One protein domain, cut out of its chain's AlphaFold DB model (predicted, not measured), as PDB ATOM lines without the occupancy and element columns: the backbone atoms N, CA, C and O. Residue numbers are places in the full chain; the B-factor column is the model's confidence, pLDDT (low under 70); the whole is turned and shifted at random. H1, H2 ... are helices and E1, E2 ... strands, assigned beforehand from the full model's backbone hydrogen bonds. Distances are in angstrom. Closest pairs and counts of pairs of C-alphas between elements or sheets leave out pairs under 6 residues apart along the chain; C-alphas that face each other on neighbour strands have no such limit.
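This is residues 3 to 54 of the 85 residues of an uncharacterized protein of Pseudomonas sp. J237 (UniProt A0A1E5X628). Three short helices with their centres in a triangle sit on one side of a small, well-paired sheet of three strands, whose other face is bare. H1 stands up from the sheet, H2 and H3 pack on each other farther from it, and the turn of the hairpin E2 and E3, residues 44 to 48, makes one end of the longest axis. The printed part has 52 residues, with three named helices and three named strands in the order E1, H1, H2, H3, E2, E3. The sheet runs E1, E2, E3 and is antiparallel throughout, and the class is mixed, helices and strands. The whole is compact, with a radius of gyration of the C-alphas of 10.0 A and a rounded outline spanning 30 by 22 by 17 A.

The printed part opens with strand E1, residues 3 to 5, whose first C-alpha, that of Arg 3, is at (-2.647, 47.193, 43.000). Helix H1, residues 6 to 13, follows with no residue between and is 10.6 A long from first to last C-alpha. After Gly 14 comes helix H2, residues 15 to 21, 10.0 A long. Helix H3, residues 26 to 34, is the longest helix, with 9 residues and 12.3 A; its first C-alpha, that of Gln 26, is at (15.324, 47.535, 32.482). Strand E2, residues 38 to 43, is 16.7 A long. Strand E3, residues 49 to 54, is 16.9 A long and ends at C-alpha 54, at (-4.202, 52.041, 30.546).

E1 and E2 are antiparallel neighbours, with 142 degrees between their directions. The C-alphas of Ile 4 and Val 41 face each other at 5.1 A; N 4 and O 41, and N 41 and O 4, are within hydrogen-bond range, each pair at 2.8 A. E1 is an edge strand and E2 the inner strand. H1 is on the sheet, at a height of 8.7 A over it, and stands up from it, its line rising 45 degrees out of the local plane. It lies only just over E1, on which 3 of its C-alphas fall. The closest C-alphas of H1 and E2, those of Leu 6 and Ile 39, are 5.5 A apart. H1 and H2 are close but not clearly touching, their closest C-alphas being those of Val 10 and Ser 18 at 6.0 A. Their lines are about perpendicular, at 86 degrees. H2 and H3 touch, with the C-alphas of Ala 19 and Gln 26 closest at 5.2 A, and run opposite ways at a steep tilt of 62 degrees. H1 and H3 are close but not clearly touching, with the C-alphas of Ser 7 and Leu 33 closest at 6.7 A. H2 and H3 are each only just not on the sheet, each with 4 pairs of C-alphas within 10 A of it. E2 and E3 form a hairpin, antiparallel at 157 degrees; N 42 and O 50 are 2.7 A apart and N 52 and O 40 are 3.0 A apart, both within hydrogen-bond range. E1 is apart from H2 and H3, H2 from E2, and H3 from E3. In H1, H2 and H3 every O i to N i+4 pair is within hydrogen-bond range.

The two C-alphas farthest apart, those of Val 35 and Asp 46, are 30.9 A from each other. The C-alphas of Arg 3 and Leu 54, the first and last printed, are 13.5 A apart. The five links are tight, and the printed part has no cut. The mean pLDDT of the printed part of this model is 97.5, and no printed residue is under 70.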
ATOM      1  N   ARG A   3      -2.956  46.390  44.193       97.00
ATOM      2  CA  ARG A   3      -2.647  47.193  43.000       97.00
ATOM      3  C   ARG A   3      -1.681  48.309  43.375       97.00
ATOM      4  O   ARG A   3      -1.922  49.015  44.351       97.00
ATOM      5  N   ILE A   4      -0.600  48.443  42.617       97.56
ATOM      6  CA  ILE A   4       0.519  49.345  42.894       97.56
ATOM      7  C   ILE A   4       0.871  50.069  41.586       97.56
ATOM      8  O   ILE A   4       1.054  49.398  40.567       97.56
ATOM      9  N   PRO A   5       0.963  51.408  41.557       98.19
ATOM     10  CA  PRO A   5       1.501  52.121  40.401       98.19
ATOM     11  C   PRO A   5       2.920  51.644  40.073       98.19
ATOM     12  O   PRO A   5       3.702  51.360  40.980       98.19
ATOM     13  N   LEU A   6       3.285  51.592  38.788       98.38
ATOM     14  CA  LEU A   6       4.623  51.148  38.382       98.38
ATOM     15  C   LEU A   6       5.741  51.972  39.041       98.38
ATOM     16  O   LEU A   6       6.769  51.406  39.399       98.38
ATOM     17  N   SER A   7       5.544  53.280  39.225       97.88
ATOM     18  CA  SER A   7       6.508  54.154  39.906       97.88
ATOM     19  C   SER A   7       6.799  53.683  41.328       97.88
ATOM     20  O   SER A   7       7.954  53.440  41.659       97.88
ATOM     21  N   GLN A   8       5.756  53.458  42.127       98.19
ATOM     22  CA  GLN A   8       5.890  52.988  43.504       98.19
ATOM     23  C   GLN A   8       6.476  51.572  43.564       98.19
ATOM     24  O   GLN A   8       7.343  51.285  44.382       98.19
ATOM     25  N   PHE A   9       6.053  50.682  42.662       98.06
ATOM     26  CA  PHE A   9       6.604  49.328  42.593       98.06
ATOM     27  C   PHE A   9       8.122  49.334  42.340       98.06
ATOM     28  O   PHE A   9       8.854  48.536  42.930       98.06
ATOM     29  N   VAL A  10       8.588  50.261  41.495       98.06
ATOM     30  CA  VAL A  10      10.008  50.477  41.198       98.06
ATOM     31  C   VAL A  10      10.741  51.180  42.338       98.06
ATOM     32  O   VAL A  10      11.905  50.867  42.557       98.06
ATOM     33  N   GLU A  11      10.115  52.105  43.061       98.00
ATOM     34  CA  GLU A  11      10.717  52.724  44.252       98.00
ATOM     35  C   GLU A  11      11.012  51.679  45.337       98.00
ATOM     36  O   GLU A  11      12.094  51.695  45.918       98.00
ATOM     37  N   ASP A  12      10.102  50.721  45.536       96.62
ATOM     38  CA  ASP A  12      10.248  49.674  46.552       96.62
ATOM     39  C   ASP A  12      11.340  48.637  46.212       96.62
ATOM     40  O   ASP A  12      11.968  48.082  47.112       96.62
ATOM     41  N   ARG A  13      11.533  48.311  44.923       96.19
ATOM     42  CA  ARG A  13      12.362  47.165  44.468       96.19
ATOM     43  C   ARG A  13      13.553  47.543  43.594       96.19
ATOM     44  O   ARG A  13      14.445  46.738  43.369       96.19
ATOM     45  N   GLY A  14      13.564  48.748  43.042       97.62
ATOM     46  CA  GLY A  14      14.484  49.144  41.984       97.62
ATOM     47  C   GLY A  14      14.053  48.670  40.590       97.62
ATOM     48  O   GLY A  14      13.196  47.802  40.402       97.62
ATOM     49  N   GLN A  15      14.658  49.276  39.565       97.62
ATOM     50  CA  GLN A  15      14.277  49.050  38.164       97.62
ATOM     51  C   GLN A  15      14.687  47.674  37.633       97.62
ATOM     52  O   GLN A  15      13.970  47.121  36.804       97.62
ATOM     53  N   ILE A  16      15.836  47.142  38.069       98.12
ATOM     54  CA  ILE A  16      16.360  45.852  37.592       98.12
ATOM     55  C   ILE A  16      15.454  44.717  38.078       98.12
ATOM     56  O   ILE A  16      14.948  43.953  37.259       98.12
ATOM     57  N   ASP A  17      15.165  44.676  39.377       98.06
ATOM     58  CA  ASP A  17      14.317  43.639  39.969       98.06
ATOM     59  C   ASP A  17      12.881  43.735  39.454       98.06
ATOM     60  O   ASP A  17      12.278  42.728  39.090       98.06
ATOM     61  N   SER A  18      12.352  44.955  39.317       98.12
ATOM     62  CA  SER A  18      11.032  45.164  38.711       98.12
ATOM     63  C   SER A  18      10.968  44.651  37.271       98.12
ATOM     64  O   SER A  18       9.967  44.063  36.869       98.12
ATOM     65  N   ALA A  19      12.028  44.858  36.485       98.19
ATOM     66  CA  ALA A  19      12.102  44.368  35.114       98.19
ATOM     67  C   ALA A  19      12.135  42.834  35.062       98.19
ATOM     68  O   ALA A  19      11.409  42.241  34.265       98.19
ATOM     69  N   LEU A  20      12.909  42.201  35.951       98.06
ATOM     70  CA  LEU A  20      12.977  40.746  36.075       98.06
ATOM     71  C   LEU A  20      11.614  40.148  36.445       98.06
ATOM     72  O   LEU A  20      11.151  39.227  35.778       98.06
ATOM     73  N   ILE A  21      10.948  40.708  37.459       97.56
ATOM     74  CA  ILE A  21       9.633  40.251  37.934       97.56
ATOM     75  C   ILE A  21       8.569  40.371  36.837       97.56
ATOM     76  O   ILE A  21       7.746  39.476  36.670       97.56
ATOM     77  N   LEU A  22       8.578  41.474  36.082       97.25
ATOM     78  CA  LEU A  22       7.592  41.734  35.031       97.25
ATOM     79  C   LEU A  22       7.963  41.112  33.673       97.25
ATOM     80  O   LEU A  22       7.210  41.273  32.713       97.25
ATOM     81  N   GLY A  23       9.104  40.422  33.571       97.50
ATOM     82  CA  GLY A  23       9.547  39.768  32.338       97.50
ATOM     83  C   GLY A  23       9.891  40.742  31.205       97.50
ATOM     84  O   GLY A  23       9.649  40.448  30.036       97.50
ATOM     85  N   VAL A  24      10.435  41.917  31.532       97.88
ATOM     86  CA  VAL A  24      10.821  42.958  30.565       97.88
ATOM     87  C   VAL A  24      12.275  43.387  30.757       97.88
ATOM     88  O   VAL A  24      12.954  42.981  31.694       97.88
ATOM     89  N   THR A  25      12.788  44.237  29.867       98.38
ATOM     90  CA  THR A  25      14.124  44.825  30.032       98.38
ATOM     91  C   THR A  25      14.087  46.029  30.978       98.38
ATOM     92  O   THR A  25      13.097  46.763  31.032       98.38
ATOM     93  N   GLN A  26      15.197  46.316  31.668       98.06
ATOM     94  CA  GLN A  26      15.324  47.535  32.482       98.06
ATOM     95  C   GLN A  26      15.088  48.809  31.646       98.06
ATOM     96  O   GLN A  26      14.435  49.747  32.107       98.06
ATOM     97  N   GLY A  27      15.515  48.813  30.377       98.25
ATOM     98  CA  GLY A  27      15.246  49.909  29.443       98.25
ATOM     99  C   GLY A  27      13.752  50.136  29.170       98.25
ATOM    100  O   GLY A  27      13.330  51.281  28.993       98.25
ATOM    101  N   ALA A  28      12.931  49.078  29.187       98.12
ATOM    102  CA  ALA A  28      11.479  49.196  29.055       98.12
ATOM    103  C   ALA A  28      10.852  49.889  30.275       98.12
ATOM    104  O   ALA A  28      10.019  50.781  30.095       98.12
ATOM    105  N   ILE A  29      11.302  49.549  31.490       98.44
ATOM    106  CA  ILE A  29      10.892  50.220  32.734       98.44
ATOM    107  C   ILE A  29      11.308  51.693  32.708       98.44
ATOM    108  O   ILE A  29      10.473  52.577  32.890       98.44
ATOM    109  N   SER A  30      12.574  51.977  32.380       98.38
ATOM    110  CA  SER A  30      13.088  53.348  32.269       98.38
ATOM    111  C   SER A  30      12.274  54.188  31.280       98.38
ATOM    112  O   SER A  30      11.888  55.318  31.581       98.38
ATOM    113  N   LYS A  31      11.957  53.633  30.102       98.31
ATOM    114  CA  LYS A  31      11.112  54.310  29.113       98.31
ATOM    115  C   LYS A  31       9.706  54.550  29.650       98.31
ATOM    116  O   LYS A  31       9.186  55.640  29.449       98.31
ATOM    117  N   ALA A  32       9.102  53.557  30.302       98.00
ATOM    118  CA  ALA A  32       7.749  53.661  30.828       98.00
ATOM    119  C   ALA A  32       7.608  54.776  31.867       98.00
ATOM    120  O   ALA A  32       6.684  55.581  31.757       98.00
ATOM    121  N   LEU A  33       8.560  54.866  32.800       97.94
ATOM    122  CA  LEU A  33       8.609  55.930  33.802       97.94
ATOM    123  C   LEU A  33       8.861  57.295  33.154       97.94
ATOM    124  O   LEU A  33       8.137  58.246  33.420       97.94
ATOM    125  N   ARG A  34       9.842  57.383  32.245       97.88
ATOM    126  CA  ARG A  34      10.216  58.646  31.587       97.88
ATOM    127  C   ARG A  34       9.073  59.271  30.788       97.88
ATOM    128  O   ARG A  34       8.961  60.489  30.760       97.88
ATOM    129  N   VAL A  35       8.271  58.460  30.097       96.31
ATOM    130  CA  VAL A  35       7.151  58.962  29.280       96.31
ATOM    131  C   VAL A  35       5.822  59.002  30.043       96.31
ATOM    132  O   VAL A  35       4.809  59.338  29.441       96.31
ATOM    133  N   GLY A  36       5.818  58.648  31.334       95.62
ATOM    134  CA  GLY A  36       4.632  58.709  32.189       95.62
ATOM    135  C   GLY A  36       3.511  57.756  31.769       95.62
ATOM    136  O   GLY A  36       2.354  58.165  31.728       95.62
ATOM    137  N   ARG A  37       3.830  56.502  31.416       97.12
ATOM    138  CA  ARG A  37       2.792  55.500  31.097       97.12
ATOM    139  C   ARG A  37       1.962  55.199  32.344       97.12
ATOM    140  O   ARG A  37       2.528  54.957  33.409       97.12
ATOM    141  N   ASP A  38       0.644  55.134  32.188       97.62
ATOM    142  CA  ASP A  38      -0.267  54.713  33.252       97.62
ATOM    143  C   ASP A  38      -0.259  53.184  33.358       97.62
ATOM    144  O   ASP A  38      -0.984  52.481  32.655       97.62
ATOM    145  N   ILE A  39       0.650  52.663  34.184       98.38
ATOM    146  CA  ILE A  39       0.844  51.227  34.388       98.38
ATOM    147  C   ILE A  39       0.564  50.884  35.847       98.38
ATOM    148  O   ILE A  39       1.181  51.435  36.760       98.38
ATOM    149  N   THR A  40      -0.320  49.909  36.057       98.50
ATOM    150  CA  THR A  40      -0.595  49.320  37.369       98.50
ATOM    151  C   THR A  40      -0.060  47.896  37.441       98.50
ATOM    152  O   THR A  40      -0.426  47.051  36.624       98.50
ATOM    153  N   VAL A  41       0.741  47.613  38.464       98.19
ATOM    154  CA  VAL A  41       1.194  46.273  38.839       98.19
ATOM    155  C   VAL A  41       0.211  45.675  39.850       98.19
ATOM    156  O   VAL A  41      -0.209  46.348  40.789       98.19
ATOM    157  N   THR A  42      -0.178  44.417  39.660       98.19
ATOM    158  CA  THR A  42      -1.019  43.647  40.581       98.19
ATOM    159  C   THR A  42      -0.211  42.500  41.170       98.19
ATOM    160  O   THR A  42       0.263  41.640  40.429       98.19
ATOM    161  N   GLU A  43      -0.088  42.496  42.494       97.19
ATOM    162  CA  GLU A  43       0.431  41.381  43.284       97.19
ATOM    163  C   GLU A  43      -0.715  40.417  43.605       97.19
ATOM    164  O   GLU A  43      -1.721  40.795  44.232       97.19
ATOM    165  N   HIS A  44      -0.579  39.182  43.135       96.81
ATOM    166  CA  HIS A  44      -1.544  38.107  43.323       96.81
ATOM    167  C   HIS A  44      -1.320  37.384  44.652       96.81
ATOM    168  O   HIS A  44      -0.284  37.517  45.298       96.81
ATOM    169  N   SER A  45      -2.317  36.619  45.098       95.12
ATOM    170  CA  SER A  45      -2.237  35.870  46.362       95.12
ATOM    171  C   SER A  45      -1.205  34.741  46.347       95.12
ATOM    172  O   SER A  45      -0.797  34.289  47.409       95.12
ATOM    173  N   ASP A  46      -0.807  34.283  45.163       94.75
ATOM    174  CA  ASP A  46       0.232  33.271  44.959       94.75
ATOM    175  C   ASP A  46       1.653  33.871  44.905       94.75
ATOM    176  O   ASP A  46       2.621  33.140  44.714       94.75
ATOM    177  N   GLY A  47       1.787  35.193  45.076       92.69
ATOM    178  CA  GLY A  47       3.057  35.914  44.989       92.69
ATOM    179  C   GLY A  47       3.496  36.242  43.560       92.69
ATOM    180  O   GLY A  47       4.553  36.845  43.375       92.69
ATOM    181  N   SER A  48       2.705  35.883  42.545       95.19
ATOM    182  CA  SER A  48       2.970  36.297  41.170       95.19
ATOM    183  C   SER A  48       2.609  37.768  40.950       95.19
ATOM    184  O   SER A  48       1.761  38.352  41.636       95.19
ATOM    185  N   PHE A  49       3.253  38.378  39.958       97.38
ATOM    186  CA  PHE A  49       3.011  39.762  39.571       97.38
ATOM    187  C   PHE A  49       2.516  39.830  38.133       97.38
ATOM    188  O   PHE A  49       2.989  39.122  37.248       97.38
ATOM    189  N   SER A  50       1.567  40.726  37.891       97.19
ATOM    190  CA  SER A  50       1.098  41.077  36.548       97.19
ATOM    191  C   SER A  50       1.025  42.590  36.407       97.19
ATOM    192  O   SER A  50       0.898  43.292  37.406       97.19
ATOM    193  N   ALA A  51       1.103  43.116  35.186       97.81
ATOM    194  CA  ALA A  51       0.995  44.549  34.940       97.81
ATOM    195  C   ALA A  51       0.039  44.837  33.782       97.81
ATOM    196  O   ALA A  51       0.039  44.131  32.776       97.81
ATOM    197  N   VAL A  52      -0.759  45.895  33.927       97.94
ATOM    198  CA  VAL A  52      -1.669  46.395  32.890       97.94
ATOM    199  C   VAL A  52      -1.377  47.869  32.652       97.94
ATOM    200  O   VAL A  52      -1.214  48.630  33.606       97.94
ATOM    201  N   GLU A  53      -1.322  48.260  31.381       97.88
ATOM    202  CA  GLU A  53      -1.261  49.660  30.966       97.88
ATOM    203  C   GLU A  53      -2.648  50.148  30.545       97.88
ATOM    204  O   GLU A  53      -3.318  49.501  29.737       97.88
ATOM    205  N   LEU A  54      -3.045  51.315  31.046       96.31
ATOM    206  CA  LEU A  54      -4.202  52.041  30.546       96.31
ATOM    207  C   LEU A  54      -3.759  53.006  29.441       96.31
ATOM    208  O   LEU A  54      -2.885  53.851  29.636       96.31
TER     209      LEU A  54